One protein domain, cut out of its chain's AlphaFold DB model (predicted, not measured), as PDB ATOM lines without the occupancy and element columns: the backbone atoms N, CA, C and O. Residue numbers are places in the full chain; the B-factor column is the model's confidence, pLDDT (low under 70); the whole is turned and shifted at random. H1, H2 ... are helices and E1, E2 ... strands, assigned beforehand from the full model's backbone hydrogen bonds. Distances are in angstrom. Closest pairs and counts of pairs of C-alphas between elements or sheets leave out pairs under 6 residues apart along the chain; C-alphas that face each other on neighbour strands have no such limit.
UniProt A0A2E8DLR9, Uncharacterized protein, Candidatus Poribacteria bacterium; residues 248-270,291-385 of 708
ATOM      1  N   PHE A 248     168.656 176.499 151.843       86.62
ATOM      2  CA  PHE A 248     169.017 175.283 151.127       86.62
ATOM      3  C   PHE A 248     170.507 175.241 150.812       86.62
ATOM      4  O   PHE A 248     171.116 174.194 150.993       86.62
ATOM      5  N   GLU A 249     171.098 176.352 150.369       81.75
ATOM      6  CA  GLU A 249     172.537 176.418 150.087       81.75
ATOM      7  C   GLU A 249     173.377 176.063 151.310       81.75
ATOM      8  O   GLU A 249     174.283 175.236 151.203       81.75
ATOM      9  N   ASP A 250     173.057 176.638 152.468       82.56
ATOM     10  CA  ASP A 250     173.783 176.391 153.711       82.56
ATOM     11  C   ASP A 250     173.650 174.919 154.138       82.56
ATOM     12  O   ASP A 250     174.654 174.244 154.386       82.56
ATOM     13  N   ALA A 251     172.421 174.390 154.146       85.56
ATOM     14  CA  ALA A 251     172.148 173.003 154.517       85.56
ATOM     15  C   ALA A 251     172.782 171.998 153.539       85.56
ATOM     16  O   ALA A 251     173.416 171.025 153.953       85.56
ATOM     17  N   ALA A 252     172.643 172.231 152.232       87.00
ATOM     18  CA  ALA A 252     173.197 171.375 151.190       87.00
ATOM     19  C   ALA A 252     174.727 171.398 151.202       87.00
ATOM     20  O   ALA A 252     175.351 170.343 151.095       87.00
ATOM     21  N   THR A 253     175.337 172.570 151.380       85.50
ATOM     22  CA  THR A 253     176.795 172.714 151.465       85.50
ATOM     23  C   THR A 253     177.348 171.923 152.642       85.50
ATOM     24  O   THR A 253     178.307 171.168 152.477       85.50
ATOM     25  N   GLU A 254     176.743 172.048 153.823       86.19
ATOM     26  CA  GLU A 254     177.201 171.325 155.010       86.19
ATOM     27  C   GLU A 254     177.027 169.807 154.859       86.19
ATOM     28  O   GLU A 254     177.943 169.034 155.152       86.19
ATOM     29  N   TRP A 255     175.902 169.378 154.282       90.44
ATOM     30  CA  TRP A 255     175.675 167.975 153.946       90.44
ATOM     31  C   TRP A 255     176.707 167.430 152.934       90.44
ATOM     32  O   TRP A 255     177.208 166.311 153.104       90.44
ATOM     33  N   ILE A 256     177.084 168.204 151.905       89.19
ATOM     34  CA  ILE A 256     178.114 167.801 150.929       89.19
ATOM     35  C   ILE A 256     179.476 167.640 151.620       89.19
ATOM     36  O   ILE A 256     180.155 166.642 151.372       89.19
ATOM     37  N   LYS A 257     179.874 168.553 152.518       87.69
ATOM     38  CA  LYS A 257     181.140 168.423 153.274       87.69
ATOM     39  C   LYS A 257     181.180 167.145 154.113       87.69
ATOM     40  O   LYS A 257     182.167 166.406 154.076       87.69
ATOM     41  N   GLY A 258     180.086 166.844 154.816       88.81
ATOM     42  CA  GLY A 258     179.946 165.588 155.553       88.81
ATOM     43  C   GLY A 258     180.051 164.369 154.632       88.81
ATOM     44  O   GLY A 258     180.734 163.398 154.953       88.81
ATOM     45  N   THR A 259     179.460 164.454 153.439       89.38
ATOM     46  CA  THR A 259     179.531 163.394 152.423       89.38
ATOM     47  C   THR A 259     180.950 163.197 151.886       89.38
ATOM     48  O   THR A 259     181.354 162.060 151.670       89.38
ATOM     49  N   TYR A 260     181.749 164.252 151.722       85.94
ATOM     50  CA  TYR A 260     183.167 164.124 151.354       85.94
ATOM     51  C   TYR A 260     183.955 163.371 152.430       85.94
ATOM     52  O   TYR A 260     184.750 162.487 152.115       85.94
ATOM     53  N   THR A 261     183.679 163.662 153.699       87.38
ATOM     54  CA  THR A 261     184.337 162.975 154.815       87.38
ATOM     55  C   THR A 261     183.958 161.497 154.860       87.38
ATOM     56  O   THR A 261     184.837 160.646 154.963       87.38
ATOM     57  N   ASP A 262     182.668 161.193 154.730       87.50
ATOM     58  CA  ASP A 262     182.121 159.834 154.815       87.50
ATOM     59  C   ASP A 262     182.487 158.964 153.599       87.50
ATOM     60  O   ASP A 262     182.901 157.816 153.738       87.50
ATOM     61  N   VAL A 263     182.379 159.518 152.389       87.31
ATOM     62  CA  VAL A 263     182.532 158.765 151.133       87.31
ATOM     63  C   VAL A 263     183.962 158.799 150.599       87.31
ATOM     64  O   VAL A 263     184.426 157.807 150.041       87.31
ATOM     65  N   LEU A 264     184.662 159.931 150.732       85.62
ATOM     66  CA  LEU A 264     186.009 160.126 150.176       85.62
ATOM     67  C   LEU A 264     187.114 160.040 151.243       85.62
ATOM     68  O   LEU A 264     188.300 160.090 150.901       85.62
ATOM     69  N   GLY A 265     186.756 159.927 152.526       81.75
ATOM     70  CA  GLY A 265     187.724 159.835 153.620       81.75
ATOM     71  C   GLY A 265     188.597 161.086 153.750       81.75
ATOM     72  O   GLY A 265     189.797 160.987 154.032       81.75
ATOM     73  N   ARG A 266     188.040 162.271 153.464       81.12
ATOM     74  CA  ARG A 266     188.725 163.562 153.622       81.12
ATOM     75  C   ARG A 266     187.761 164.705 153.899       81.12
ATOM     76  O   ARG A 266     186.640 164.703 153.403       81.12
ATOM     77  N   ASP A 267     188.254 165.717 154.600       79.06
ATOM     78  CA  ASP A 267     187.517 166.963 154.762       79.06
ATOM     79  C   ASP A 267     187.515 167.785 153.460       79.06
ATOM     80  O   ASP A 267     188.425 167.705 152.618       79.06
ATOM     81  N   TYR A 268     186.463 168.572 153.278       67.38
ATOM     82  CA  TYR A 268     186.333 169.482 152.154       67.38
ATOM     83  C   TYR A 268     187.308 170.661 152.316       67.38
ATOM     84  O   TYR A 268     187.327 171.329 153.343       67.38
ATOM     85  N   GLY A 269     188.129 170.930 151.295       60.59
ATOM     86  CA  GLY A 269     189.178 171.961 151.350       60.59
ATOM     87  C   GLY A 269     190.476 171.522 152.040       60.59
ATOM     88  O   GLY A 269     191.393 172.331 152.190       60.59
ATOM     89  N   TYR A 270     190.591 170.249 152.438       43.84
ATOM     90  CA  TYR A 270     191.839 169.692 152.951       43.84
ATOM     91  C   TYR A 270     192.862 169.523 151.817       43.84
ATOM     92  O   TYR A 270     192.959 168.465 151.188       43.84
ATOM     93  N   ILE A 291     187.268 173.887 143.947       40.22
ATOM     94  CA  ILE A 291     186.052 174.723 144.038       40.22
ATOM     95  C   ILE A 291     184.983 174.273 143.019       40.22
ATOM     96  O   ILE A 291     183.789 174.397 143.272       40.22
ATOM     97  N   SER A 292     185.388 173.660 141.897       52.25
ATOM     98  CA  SER A 292     184.457 173.223 140.840       52.25
ATOM     99  C   SER A 292     183.553 172.047 141.240       52.25
ATOM    100  O   SER A 292     182.448 171.912 140.715       52.25
ATOM    101  N   GLY A 293     183.998 171.210 142.185       68.50
ATOM    102  CA  GLY A 293     183.239 170.039 142.629       68.50
ATOM    103  C   GLY A 293     182.013 170.408 143.461       68.50
ATOM    104  O   GLY A 293     180.939 169.864 143.233       68.50
ATOM    105  N   MET A 294     182.144 171.364 144.387       75.25
ATOM    106  CA  MET A 294     181.033 171.781 145.253       75.25
ATOM    107  C   MET A 294     179.894 172.401 144.444       75.25
ATOM    108  O   MET A 294     178.755 171.958 144.560       75.25
ATOM    109  N   ASP A 295     180.207 173.348 143.556       77.44
ATOM    110  CA  ASP A 295     179.205 173.968 142.681       77.44
ATOM    111  C   ASP A 295     178.519 172.939 141.774       77.44
ATOM    112  O   ASP A 295     177.322 173.041 141.497       77.44
ATOM    113  N   TYR A 296     179.254 171.919 141.322       79.88
ATOM    114  CA  TYR A 296     178.691 170.819 140.545       79.88
ATOM    115  C   TYR A 296     177.652 170.028 141.355       79.88
ATOM    116  O   TYR A 296     176.518 169.868 140.897       79.88
ATOM    117  N   TRP A 297     177.988 169.602 142.577       85.56
ATOM    118  CA  TRP A 297     177.063 168.862 143.444       85.56
ATOM    119  C   TRP A 297     175.873 169.709 143.906       85.56
ATOM    120  O   TRP A 297     174.742 169.221 143.905       85.56
ATOM    121  N   LEU A 298     176.094 170.988 144.222       86.19
ATOM    122  CA  LEU A 298     175.020 171.928 144.548       86.19
ATOM    123  C   LEU A 298     174.043 172.080 143.381       86.19
ATOM    124  O   LEU A 298     172.832 172.042 143.586       86.19
ATOM    125  N   ASN A 299     174.532 172.185 142.144       83.69
ATOM    126  CA  ASN A 299     173.660 172.272 140.971       83.69
ATOM    127  C   ASN A 299     172.836 170.994 140.745       83.69
ATOM    128  O   ASN A 299     171.669 171.096 140.362       83.69
ATOM    129  N   HIS A 300     173.396 169.815 141.030       83.56
ATOM    130  CA  HIS A 300     172.646 168.557 141.015       83.56
ATOM    131  C   HIS A 300     171.501 168.575 142.039       83.56
ATOM    132  O   HIS A 300     170.339 168.374 141.673       83.56
ATOM    133  N   LEU A 301     171.787 168.949 143.288       88.50
ATOM    134  CA  LEU A 301     170.760 169.075 144.326       88.50
ATOM    135  C   LEU A 301     169.706 170.142 143.968       88.50
ATOM    136  O   LEU A 301     168.510 169.880 144.077       88.50
ATOM    137  N   ARG A 302     170.105 171.307 143.436       85.12
ATOM    138  CA  ARG A 302     169.181 172.356 142.948       85.12
ATOM    139  C   ARG A 302     168.258 171.867 141.838       85.12
ATOM    140  O   ARG A 302     167.092 172.272 141.766       85.12
ATOM    141  N   SER A 303     168.769 171.000 140.966       79.62
ATOM    142  CA  SER A 303     167.992 170.406 139.877       79.62
ATOM    143  C   SER A 303     166.931 169.414 140.374       79.62
ATOM    144  O   SER A 303     165.952 169.168 139.669       79.62
ATOM    145  N   GLY A 304     167.051 168.963 141.628       79.19
ATOM    146  CA  GLY A 304     166.116 168.063 142.296       79.19
ATOM    147  C   GLY A 304     166.605 166.626 142.428       79.19
ATOM    148  O   GLY A 304     165.795 165.772 142.786       79.19
ATOM    149  N   ASP A 305     167.884 166.357 142.154       83.06
ATOM    150  CA  ASP A 305     168.479 165.058 142.460       83.06
ATOM    151  C   ASP A 305     168.461 164.816 143.970       83.06
ATOM    152  O   ASP A 305     168.656 165.738 144.772       83.06
ATOM    153  N   SER A 306     168.217 163.568 144.373       85.62
ATOM    154  CA  SER A 306     168.207 163.244 145.793       85.62
ATOM    155  C   SER A 306     169.626 163.256 146.355       85.62
ATOM    156  O   SER A 306     170.609 162.971 145.668       85.62
ATOM    157  N   ARG A 307     169.739 163.524 147.653       87.12
ATOM    158  CA  ARG A 307     171.008 163.409 148.381       87.12
ATOM    159  C   ARG A 307     171.639 162.026 148.258       87.12
ATOM    160  O   ARG A 307     172.855 161.917 148.177       87.12
ATOM    161  N   GLU A 308     170.826 160.977 148.199       85.88
ATOM    162  CA  GLU A 308     171.322 159.620 147.979       85.88
ATOM    163  C   GLU A 308     171.897 159.452 146.566       85.88
ATOM    164  O   GLU A 308     172.967 158.872 146.401       85.88
ATOM    165  N   ASP A 309     171.251 160.020 145.546       83.88
ATOM    166  CA  ASP A 309     171.776 159.995 144.177       83.88
ATOM    167  C   ASP A 309     173.104 160.751 144.087       83.88
ATOM    168  O   ASP A 309     174.080 160.216 143.566       83.88
ATOM    169  N   VAL A 310     173.186 161.949 144.672       86.62
ATOM    170  CA  VAL A 310     174.422 162.746 144.700       86.62
ATOM    171  C   VAL A 310     175.527 162.040 145.488       86.62
ATOM    172  O   VAL A 310     176.660 161.965 145.016       86.62
ATOM    173  N   ARG A 311     175.210 161.439 146.640       90.31
ATOM    174  CA  ARG A 311     176.143 160.602 147.412       90.31
ATOM    175  C   ARG A 311     176.679 159.449 146.566       90.31
ATOM    176  O   ARG A 311     177.886 159.215 146.548       90.31
ATOM    177  N   ASN A 312     175.810 158.763 145.827       84.06
ATOM    178  CA  ASN A 312     176.207 157.684 144.928       84.06
ATOM    179  C   ASN A 312     177.050 158.195 143.754       84.06
ATOM    180  O   ASN A 312     178.009 157.533 143.362       84.06
ATOM    181  N   MET A 313     176.756 159.371 143.200       82.81
ATOM    182  CA  MET A 313     177.597 159.987 142.169       82.81
ATOM    183  C   MET A 313     178.997 160.306 142.710       82.81
ATOM    184  O   MET A 313     179.980 159.967 142.052       82.81
ATOM    185  N   ILE A 314     179.095 160.865 143.922       84.88
ATOM    186  CA  ILE A 314     180.367 161.127 144.614       84.88
ATOM    187  C   ILE A 314     181.135 159.816 144.835       84.88
ATOM    188  O   ILE A 314     182.308 159.725 144.475       84.88
ATOM    189  N   ALA A 315     180.472 158.776 145.346       85.69
ATOM    190  CA  ALA A 315     181.075 157.460 145.577       85.69
ATOM    191  C   ALA A 315     181.577 156.799 144.283       85.69
ATOM    192  O   ALA A 315     182.573 156.078 144.291       85.69
ATOM    193  N   ASN A 316     180.910 157.063 143.158       82.00
ATOM    194  CA  ASN A 316     181.275 156.519 141.856       82.00
ATOM    195  C   ASN A 316     182.360 157.317 141.126       82.00
ATOM    196  O   ASN A 316     182.823 156.858 140.074       82.00
ATOM    197  N   THR A 317     182.795 158.466 141.652       86.00
ATOM    198  CA  THR A 317     183.989 159.156 141.144       86.00
ATOM    199  C   THR A 317     185.221 158.260 141.267       86.00
ATOM    200  O   THR A 317     185.233 157.290 142.020       86.00
ATOM    201  N   ASP A 318     186.277 158.565 140.516       85.00
ATOM    202  CA  ASP A 318     187.532 157.813 140.633       85.00
ATOM    203  C   ASP A 318     188.101 157.873 142.054       85.00
ATOM    204  O   ASP A 318     188.577 156.863 142.564       85.00
ATOM    205  N   GLU A 319     187.972 159.020 142.719       85.06
ATOM    206  CA  GLU A 319     188.379 159.197 144.110       85.06
ATOM    207  C   GLU A 319     187.548 158.338 145.074       85.06
ATOM    208  O   GLU A 319     188.120 157.585 145.864       85.06
ATOM    209  N   GLY A 320     186.215 158.394 144.975       86.12
ATOM    210  CA  GLY A 320     185.323 157.589 145.817       86.12
ATOM    211  C   GLY A 320     185.495 156.090 145.583       86.12
ATOM    212  O   GLY A 320     185.509 155.300 146.528       86.12
ATOM    213  N   TRP A 321     185.739 155.691 144.335       89.50
ATOM    214  CA  TRP A 321     186.052 154.309 144.003       89.50
ATOM    215  C   TRP A 321     187.385 153.861 144.625       89.50
ATOM    216  O   TRP A 321     187.437 152.775 145.204       89.50
ATOM    217  N   ILE A 322     188.444 154.681 144.570       89.38
ATOM    218  CA  ILE A 322     189.729 154.378 145.233       89.38
ATOM    219  C   ILE A 322     189.523 154.203 146.742       89.38
ATOM    220  O   ILE A 322     189.996 153.216 147.308       89.38
ATOM    221  N   GLU A 323     188.804 155.127 147.380       89.31
ATOM    222  CA  GLU A 323     188.532 155.082 148.819       89.31
ATOM    223  C   GLU A 323     187.757 153.812 149.206       89.31
ATOM    224  O   GLU A 323     188.135 153.106 150.143       89.31
ATOM    225  N   SER A 324     186.737 153.445 148.425       87.38
ATOM    226  CA  SER A 324     185.985 152.199 148.605       87.38
ATOM    227  C   SER A 324     186.876 150.957 148.502       87.38
ATOM    228  O   SER A 324     186.775 150.072 149.350       87.38
ATOM    229  N   MET A 325     187.794 150.893 147.531       89.44
ATOM    230  CA  MET A 325     188.710 149.751 147.391       89.44
ATOM    231  C   MET A 325     189.675 149.625 148.570       89.44
ATOM    232  O   MET A 325     189.993 148.511 148.988       89.44
ATOM    233  N   TYR A 326     190.145 150.747 149.110       89.62
ATOM    234  CA  TYR A 326     191.001 150.762 150.293       89.62
ATOM    235  C   TYR A 326     190.243 150.310 151.545       89.62
ATOM    236  O   TYR A 326     190.735 149.445 152.272       89.62
ATOM    237  N   ASN A 327     189.015 150.785 151.738       88.19
ATOM    238  CA  ASN A 327     188.173 150.341 152.845       88.19
ATOM    239  C   ASN A 327     187.792 148.854 152.719       88.19
ATOM    240  O   ASN A 327     187.941 148.114 153.683       88.19
ATOM    241  N   GLU A 328     187.390 148.376 151.535       89.00
ATOM    242  CA  GLU A 328     186.964 146.980 151.319       89.00
ATOM    243  C   GLU A 328     188.119 145.968 151.423       89.00
ATOM    244  O   GLU A 328     187.929 144.829 151.854       89.00
ATOM    245  N   HIS A 329     189.320 146.336 150.972       87.19
ATOM    246  CA  HIS A 329     190.428 145.383 150.853       87.19
ATOM    247  C   HIS A 329     191.535 145.562 151.885       87.19
ATOM    248  O   HIS A 329     192.283 144.609 152.117       87.19
ATOM    249  N   LEU A 330     191.663 146.748 152.480       86.44
ATOM    250  CA  LEU A 330     192.737 147.090 153.411       86.44
ATOM    251  C   LEU A 330     192.221 147.578 154.778       86.44
ATOM    252  O   LEU A 330     193.042 147.754 155.676       86.44
ATOM    253  N   ASP A 331     190.900 147.725 154.961       85.75
ATOM    254  CA  ASP A 331     190.244 148.237 156.179       85.75
ATOM    255  C   ASP A 331     190.808 149.589 156.651       85.75
ATOM    256  O   ASP A 331     190.996 149.829 157.848       85.75
ATOM    257  N   ARG A 332     191.141 150.470 155.705       84.94
ATOM    258  CA  ARG A 332     191.626 151.825 155.990       84.94
ATOM    259  C   ARG A 332     191.308 152.774 154.845       84.94
ATOM    260  O   ARG A 332     191.146 152.323 153.720       84.94
ATOM    261  N   SER A 333     191.387 154.074 155.115       84.69
ATOM    262  CA  SER A 333     191.344 155.107 154.077       84.69
ATOM    263  C   SER A 333     192.568 155.053 153.157       84.69
ATOM    264  O   SER A 333     193.675 154.694 153.591       84.69
ATOM    265  N   ALA A 334     192.398 155.447 151.891       83.56
ATOM    266  CA  ALA A 334     193.503 155.588 150.946       83.56
ATOM    267  C   ALA A 334     194.485 156.694 151.360       83.56
ATOM    268  O   ALA A 334     195.686 156.586 151.081       83.56
ATOM    269  N   GLY A 335     193.994 157.717 152.068       79.81
ATOM    270  CA  GLY A 335     194.758 158.913 152.421       79.81
ATOM    271  C   GLY A 335     195.132 159.763 151.199       79.81
ATOM    272  O   GLY A 335     194.913 159.375 150.052       79.81
ATOM    273  N   ALA A 336     195.713 160.942 151.434       76.31
ATOM    274  CA  ALA A 336     196.029 161.889 150.359       76.31
ATOM    275  C   ALA A 336     197.018 161.307 149.332       76.31
ATOM    276  O   ALA A 336     196.778 161.386 148.130       76.31
ATOM    277  N   GLU A 337     198.086 160.651 149.796       74.75
ATOM    278  CA  GLU A 337     199.085 160.039 148.913       74.75
ATOM    279  C   GLU A 337     198.490 158.933 148.030       74.75
ATOM    280  O   GLU A 337     198.764 158.882 146.831       74.75
ATOM    281  N   GLY A 338     197.659 158.055 148.607       77.69
ATOM    282  CA  GLY A 338     197.024 156.959 147.877       77.69
ATOM    283  C   GLY A 338     196.042 157.467 146.825       77.69
ATOM    284  O   GLY A 338     196.079 157.008 145.683       77.69
ATOM    285  N   ARG A 339     195.208 158.452 147.178       80.62
ATOM    286  CA  ARG A 339     194.246 159.062 146.247       80.62
ATOM    287  C   ARG A 339     194.939 159.756 145.079       80.62
ATOM    288  O   ARG A 339     194.534 159.539 143.940       80.62
ATOM    289  N   THR A 340     196.008 160.510 145.330       80.69
ATOM    290  CA  THR A 340     196.789 161.150 144.261       80.69
ATOM    291  C   THR A 340     197.466 160.113 143.373       80.69
ATOM    292  O   THR A 340     197.307 160.157 142.157       80.69
ATOM    293  N   TYR A 341     198.154 159.130 143.962       79.44
ATOM    294  CA  TYR A 341     198.877 158.110 143.202       79.44
ATOM    295  C   TYR A 341     197.953 157.326 142.257       79.44
ATOM    296  O   TYR A 341     198.229 157.214 141.063       79.44
ATOM    297  N   TRP A 342     196.839 156.796 142.771       84.69
ATOM    298  CA  TRP A 342     195.903 156.028 141.947       84.69
ATOM    299  C   TRP A 342     195.051 156.916 141.041       84.69
ATOM    300  O   TRP A 342     194.711 156.499 139.936       84.69
ATOM    301  N   GLY A 343     194.739 158.139 141.471       81.56
ATOM    302  CA  GLY A 343     194.048 159.127 140.649       81.56
ATOM    303  C   GLY A 343     194.860 159.513 139.414       81.56
ATOM    304  O   GLY A 343     194.300 159.612 138.323       81.56
ATOM    305  N   ASP A 344     196.177 159.665 139.547       80.62
ATOM    306  CA  ASP A 344     197.074 159.935 138.420       80.62
ATOM    307  C   ASP A 344     197.208 158.727 137.481       80.62
ATOM    308  O   ASP A 344     197.218 158.909 136.263       80.62
ATOM    309  N   ASP A 345     197.229 157.498 138.009       79.81
ATOM    310  CA  ASP A 345     197.193 156.273 137.193       79.81
ATOM    311  C   ASP A 345     195.889 156.190 136.370       79.81
ATOM    312  O   ASP A 345     195.934 155.917 135.165       79.81
ATOM    313  N   LEU A 346     194.731 156.478 136.981       81.00
ATOM    314  CA  LEU A 346     193.428 156.497 136.296       81.00
ATOM    315  C   LEU A 346     193.360 157.607 135.236       81.00
ATOM    316  O   LEU A 346     192.966 157.349 134.096       81.00
ATOM    317  N   LYS A 347     193.837 158.820 135.552       80.06
ATOM    318  CA  LYS A 347     193.984 159.918 134.572       80.06
ATOM    319  C   LYS A 347     194.957 159.562 133.445       80.06
ATOM    320  O   LYS A 347     194.769 159.987 132.307       80.06
ATOM    321  N   GLY A 348     195.975 158.759 133.748       77.44
ATOM    322  CA  GLY A 348     196.926 158.189 132.795       77.44
ATOM    323  C   GLY A 348     196.340 157.098 131.891       77.44
ATOM    324  O   GLY A 348     197.042 156.609 131.003       77.44
ATOM    325  N   GLY A 349     195.067 156.731 132.079       81.12
ATOM    326  CA  GLY A 349     194.350 155.745 131.275       81.12
ATOM    327  C   GLY A 349     194.416 154.316 131.815       81.12
ATOM    328  O   GLY A 349     193.997 153.397 131.106       81.12
ATOM    329  N   ALA A 350     194.931 154.105 133.031       82.44
ATOM    330  CA  ALA A 350     194.790 152.821 133.709       82.44
ATOM    331  C   ALA A 350     193.309 152.536 133.978       82.44
ATOM    332  O   ALA A 350     192.536 153.443 134.294       82.44
ATOM    333  N   THR A 351     192.892 151.275 133.871       89.00
ATOM    334  CA  THR A 351     191.513 150.916 134.232       89.00
ATOM    335  C   THR A 351     191.376 150.699 135.738       89.00
ATOM    336  O   THR A 351     192.338 150.340 136.423       89.00
ATOM    337  N   ARG A 352     190.155 150.848 136.264       85.94
ATOM    338  CA  ARG A 352     189.833 150.521 137.664       85.94
ATOM    339  C   ARG A 352     190.252 149.091 138.021       85.94
ATOM    340  O   ARG A 352     190.814 148.840 139.082       85.94
ATOM    341  N   GLU A 353     190.098 148.139 137.106       87.69
ATOM    342  CA  GLU A 353     190.547 146.758 137.314       87.69
ATOM    343  C   GLU A 353     192.074 146.640 137.414       87.69
ATOM    344  O   GLU A 353     192.581 145.822 138.184       87.69
ATOM    345  N   GLU A 354     192.820 147.437 136.646       83.25
ATOM    346  CA  GLU A 354     194.287 147.446 136.671       83.25
ATOM    347  C   GLU A 354     194.814 148.046 137.976       83.25
ATOM    348  O   GLU A 354     195.695 147.454 138.610       83.25
ATOM    349  N   VAL A 355     194.223 149.156 138.419       85.88
ATOM    350  CA  VAL A 355     194.508 149.773 139.722       85.88
ATOM    351  C   VAL A 355     194.201 148.798 140.858       85.88
ATOM    352  O   VAL A 355     195.066 148.526 141.691       85.88
ATOM    353  N   LEU A 356     193.026 148.164 140.843       86.31
ATOM    354  CA  LEU A 356     192.638 147.175 141.847       86.31
ATOM    355  C   LEU A 356     193.593 145.977 141.886       86.31
ATOM    356  O   LEU A 356     193.972 145.502 142.959       86.31
ATOM    357  N   ALA A 357     194.010 145.482 140.720       85.62
ATOM    358  CA  ALA A 357     194.990 144.407 140.639       85.62
ATOM    359  C   ALA A 357     196.342 144.829 141.234       85.62
ATOM    360  O   ALA A 357     197.004 144.014 141.876       85.62
ATOM    361  N   ASN A 358     196.755 146.085 141.056       82.44
ATOM    362  CA  ASN A 358     197.981 146.606 141.653       82.44
ATOM    363  C   ASN A 358     197.860 146.778 143.175       82.44
ATOM    364  O   ASN A 358     198.782 146.376 143.887       82.44
ATOM    365  N   ILE A 359     196.717 147.249 143.683       85.44
ATOM    366  CA  ILE A 359     196.423 147.291 145.126       85.44
ATOM    367  C   ILE A 359     196.503 145.879 145.719       85.44
ATOM    368  O   ILE A 359     197.211 145.663 146.702       85.44
ATOM    369  N   LYS A 360     195.891 144.877 145.077       86.25
ATOM    370  CA  LYS A 360     195.930 143.469 145.524       86.25
ATOM    371  C   LYS A 360     197.318 142.824 145.434       86.25
ATOM    372  O   LYS A 360     197.593 141.831 146.103       86.25
ATOM    373  N   ARG A 361     198.224 143.371 144.622       82.50
ATOM    374  CA  ARG A 361     199.632 142.934 144.562       82.50
ATOM    375  C   ARG A 361     200.507 143.589 145.625       82.50
ATOM    376  O   ARG A 361     201.646 143.150 145.792       82.50
ATOM    377  N   SER A 362     200.019 144.623 146.308       82.19
ATOM    378  CA  SER A 362     200.793 145.321 147.330       82.19
ATOM    379  C   SER A 362     201.192 144.372 148.466       82.19
ATOM    380  O   SER A 362     200.465 143.441 148.819       82.19
ATOM    381  N   ALA A 363     202.368 144.616 149.050       81.56
ATOM    382  CA  ALA A 363     202.820 143.892 150.238       81.56
ATOM    383  C   ALA A 363     201.838 144.067 151.410       81.56
ATOM    384  O   ALA A 363     201.663 143.166 152.225       81.56
ATOM    385  N   GLU A 364     201.151 145.203 151.434       84.06
ATOM    386  CA  GLU A 364     200.091 145.521 152.373       84.06
ATOM    387  C   GLU A 364     198.869 144.604 152.228       84.06
ATOM    388  O   GLU A 364     198.466 143.968 153.202       84.06
ATOM    389  N   TYR A 365     198.326 144.442 151.017       85.50
ATOM    390  CA  TYR A 365     197.218 143.512 150.784       85.50
ATOM    391  C   TYR A 365     197.618 142.063 151.078       85.50
ATOM    392  O   TYR A 365     196.838 141.300 151.648       85.50
ATOM    393  N   GLN A 366     198.848 141.674 150.729       86.38
ATOM    394  CA  GLN A 366     199.380 140.347 151.057       86.38
ATOM    395  C   GLN A 366     199.466 140.138 152.574       86.38
ATOM    396  O   GLN A 366     199.071 139.082 153.069       86.38
ATOM    397  N   CYS A 367     199.916 141.155 153.315       83.81
ATOM    398  CA  CYS A 367     199.936 141.142 154.772       83.81
ATOM    399  C   CYS A 367     198.528 140.967 155.344       83.81
ATOM    400  O   CYS A 367     198.288 140.039 156.120       83.81
ATOM    401  N   LYS A 368     197.573 141.782 154.889       82.81
ATOM    402  CA  LYS A 368     196.176 141.707 155.323       82.81
ATOM    403  C   LYS A 368     195.545 140.349 155.012       82.81
ATOM    404  O   LYS A 368     194.930 139.742 155.885       82.81
ATOM    405  N   SER A 369     195.781 139.821 153.811       83.50
ATOM    406  CA  SER A 369     195.307 138.497 153.381       83.50
ATOM    407  C   SER A 369     195.879 137.354 154.225       83.50
ATOM    408  O   SER A 369     195.250 136.308 154.357       83.50
ATOM    409  N   SER A 370     197.060 137.549 154.819       81.06
ATOM    410  CA  SER A 370     197.668 136.605 155.767       81.06
ATOM    411  C   SER A 370     197.184 136.771 157.216       81.06
ATOM    412  O   SER A 370     197.651 136.052 158.099       81.06
ATOM    413  N   GLY A 371     196.255 137.701 157.475       78.38
ATOM    414  CA  GLY A 371     195.799 138.060 158.820       78.38
ATOM    415  C   GLY A 371     196.796 138.928 159.595       78.38
ATOM    416  O   GLY A 371     196.739 138.977 160.819       78.38
ATOM    417  N   GLY A 372     197.739 139.577 158.910       78.56
ATOM    418  CA  GLY A 372     198.727 140.478 159.499       78.56
ATOM    419  C   GLY A 372     198.250 141.932 159.574       78.56
ATOM    420  O   GLY A 372     197.310 142.336 158.888       78.56
ATOM    421  N   ALA A 373     198.892 142.722 160.436       77.88
ATOM    422  CA  ALA A 373     198.697 144.165 160.541       77.88
ATOM    423  C   ALA A 373     199.817 144.866 159.771       77.88
ATOM    424  O   ALA A 373     200.994 144.643 160.059       77.88
ATOM    425  N   TRP A 374     199.461 145.694 158.794       77.56
ATOM    426  CA  TRP A 374     200.438 146.467 158.039       77.56
ATOM    427  C   TRP A 374     200.828 147.737 158.798       77.56
ATOM    428  O   TRP A 374     199.956 148.491 159.226       77.56
ATOM    429  N   ASP A 375     202.128 147.983 158.943       76.56
ATOM    430  CA  ASP A 375     202.659 149.260 159.420       76.56
ATOM    431  C   ASP A 375     203.162 150.081 158.224       76.56
ATOM    432  O   ASP A 375     204.156 149.733 157.580       76.56
ATOM    433  N   GLY A 376     202.466 151.183 157.932       66.81
ATOM    434  CA  GLY A 376     202.789 152.083 156.827       66.81
ATOM    435  C   GLY A 376     204.140 152.792 156.970       66.81
ATOM    436  O   GLY A 376     204.777 153.067 155.952       66.81
ATOM    437  N   ALA A 377     204.615 153.028 158.199       67.25
ATOM    438  CA  ALA A 377     205.878 153.720 158.454       67.25
ATOM    439  C   ALA A 377     207.082 152.798 158.228       67.25
ATOM    440  O   ALA A 377     208.046 153.175 157.559       67.25
ATOM    441  N   SER A 378     207.021 151.566 158.739       70.81
ATOM    442  CA  SER A 378     208.098 150.583 158.551       70.81
ATOM    443  C   SER A 378     207.971 149.770 157.258       70.81
ATOM    444  O   SER A 378     208.931 149.108 156.860       70.81
ATOM    445  N   ARG A 379     206.814 149.824 156.579       73.88
ATOM    446  CA  ARG A 379     206.457 148.979 155.423       73.88
ATOM    447  C   ARG A 379     206.636 147.488 155.720       73.88
ATOM    448  O   ARG A 379     207.093 146.725 154.864       73.88
ATOM    449  N   THR A 380     206.311 147.081 156.945       76.38
ATOM    450  CA  THR A 380     206.425 145.691 157.390       76.38
ATOM    451  C   THR A 380     205.078 145.108 157.789       76.38
ATOM    452  O   THR A 380     204.146 145.814 158.171       76.38
ATOM    453  N   CYS A 381     204.984 143.783 157.669       74.44
ATOM    454  CA  CYS A 381     203.828 143.021 158.107       74.44
ATOM    455  C   CYS A 381     204.062 142.499 159.526       74.44
ATOM    456  O   CYS A 381     204.904 141.620 159.732       74.44
ATOM    457  N   GLY A 382     203.327 143.039 160.493       72.19
ATOM    458  CA  GLY A 382     203.269 142.522 161.856       72.19
ATOM    459  C   GLY A 382     202.175 141.466 162.015       72.19
ATOM    460  O   GLY A 382     201.268 141.342 161.194       72.19
ATOM    461  N   THR A 383     202.216 140.704 163.106       61.66
ATOM    462  CA  THR A 383     201.077 139.868 163.509       61.66
ATOM    463  C   THR A 383     199.932 140.771 163.959       61.66
ATOM    464  O   THR A 383     200.164 141.629 164.816       61.66
ATOM    465  N   GLN A 384     198.713 140.589 163.428       53.59
ATOM    466  CA  GLN A 384     197.541 141.257 163.999       53.59
ATOM    467  C   GLN A 384     197.495 140.955 165.498       53.59
ATOM    468  O   GLN A 384     197.618 139.788 165.888       53.59
ATOM    469  N   PRO A 385     197.324 141.973 166.348       54.31
ATOM    470  CA  PRO A 385     197.011 141.721 167.734       54.31
ATOM    471  C   PRO A 385     195.701 140.918 167.760       54.31
ATOM    472  O   PRO A 385     194.687 141.396 167.264       54.31
TER     473      PRO A 385
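What this domain is: This is residues 248 to 270 and 291 to 385 of the 708 residues of an uncharacterized protein of Candidatus Poribacteria bacterium (UniProt A0A2E8DLR9). Small groups of helices follow one another along the longest axis: H1 with the helical hairpin of H2 and H3, their centres in a triangle, at one end, then H4 in the middle, with H5 packed on its residues 318 to 323 and H6 packed on H5. At the other end the short helix H7 packs on a small hairpin of strands, E1 and E2. The printed part has 118 residues, with seven named helices followed by two antiparallel strands in the order E1 - E2, and its class is mostly helix. It is only just loose, close to compact, with a radius of gyration of the C-alphas of 16.4 A and spans of 49 by 34 by 22 A.

How they stand to each other: H1, residues 248 to 264, touches H2, residues 291 to 303, with its residues 249 to 256 alone; the closest C-alphas, of Ala 252 and Leu 298, are 6.9 A apart, at a steep tilt of 61 degrees, opposite ways. H3, residues 307 to 315, forms a helical hairpin with H2: the C-alphas of Trp 297 and Val 310 come closest, 6.8 A, at a shallow tilt of 33 degrees, only just short of steep. H1 also touches H3, closest at C-alphas 263 and 315, 5.9 A. H4, residues 318 to 330, is the hub; H1 touches it with residues 263 to 264 alone, the C-alphas of Leu 264 and Gly 320 being 5.1 A apart, while H3 and H4 only just touch, with 3 pairs of C-alphas within 8 A, and only at the corner. H5, residues 335 to 347, touches H4 at a steep tilt of 57 degrees, opposite ways, closest at C-alphas 319 and 339, 6.2 A. H6, residues 352 to 361, touches H5, closest at C-alphas 342 and 355, 6.8 A, and is close to but not clearly touching H4. H7, residues 363 to 369, touches H4 with C-alphas 330 and 365 closest, 6.3 A. C-alphas 367 of H7 and 381 of E2, residues 380 to 383, are 5.5 A apart. E1, residues 372 to 375, forms a hairpin with E2, with N 373 and O 382 at 2.9 A. Every O i to N i+4 pair is within hydrogen-bond range in H1, H3, H4, H5, H6 and H7, and 8 of 9 are in H2.

Where its parts are: H1 begins at C-alpha 248 (169.017, 175.283, 151.127) and is 22.8 A long; H2 is 19.0 A, H4 17.5 A and H5 17.9 A. E2 ends at C-alpha 383 (201.077, 139.868, 163.509).

The domain as a whole: The C-alphas farthest apart, of Ser 303 and Thr 383, are 50.8 A apart. Residues 271 to 290 are not printed, with 11.8 A between C-alphas 270 and 291. The links printed whole are tight. Mean pLDDT of the printed part is 81.1; residues 268 to 270, 291 to 293, 376 to 377 and 383 to 385 are under 70.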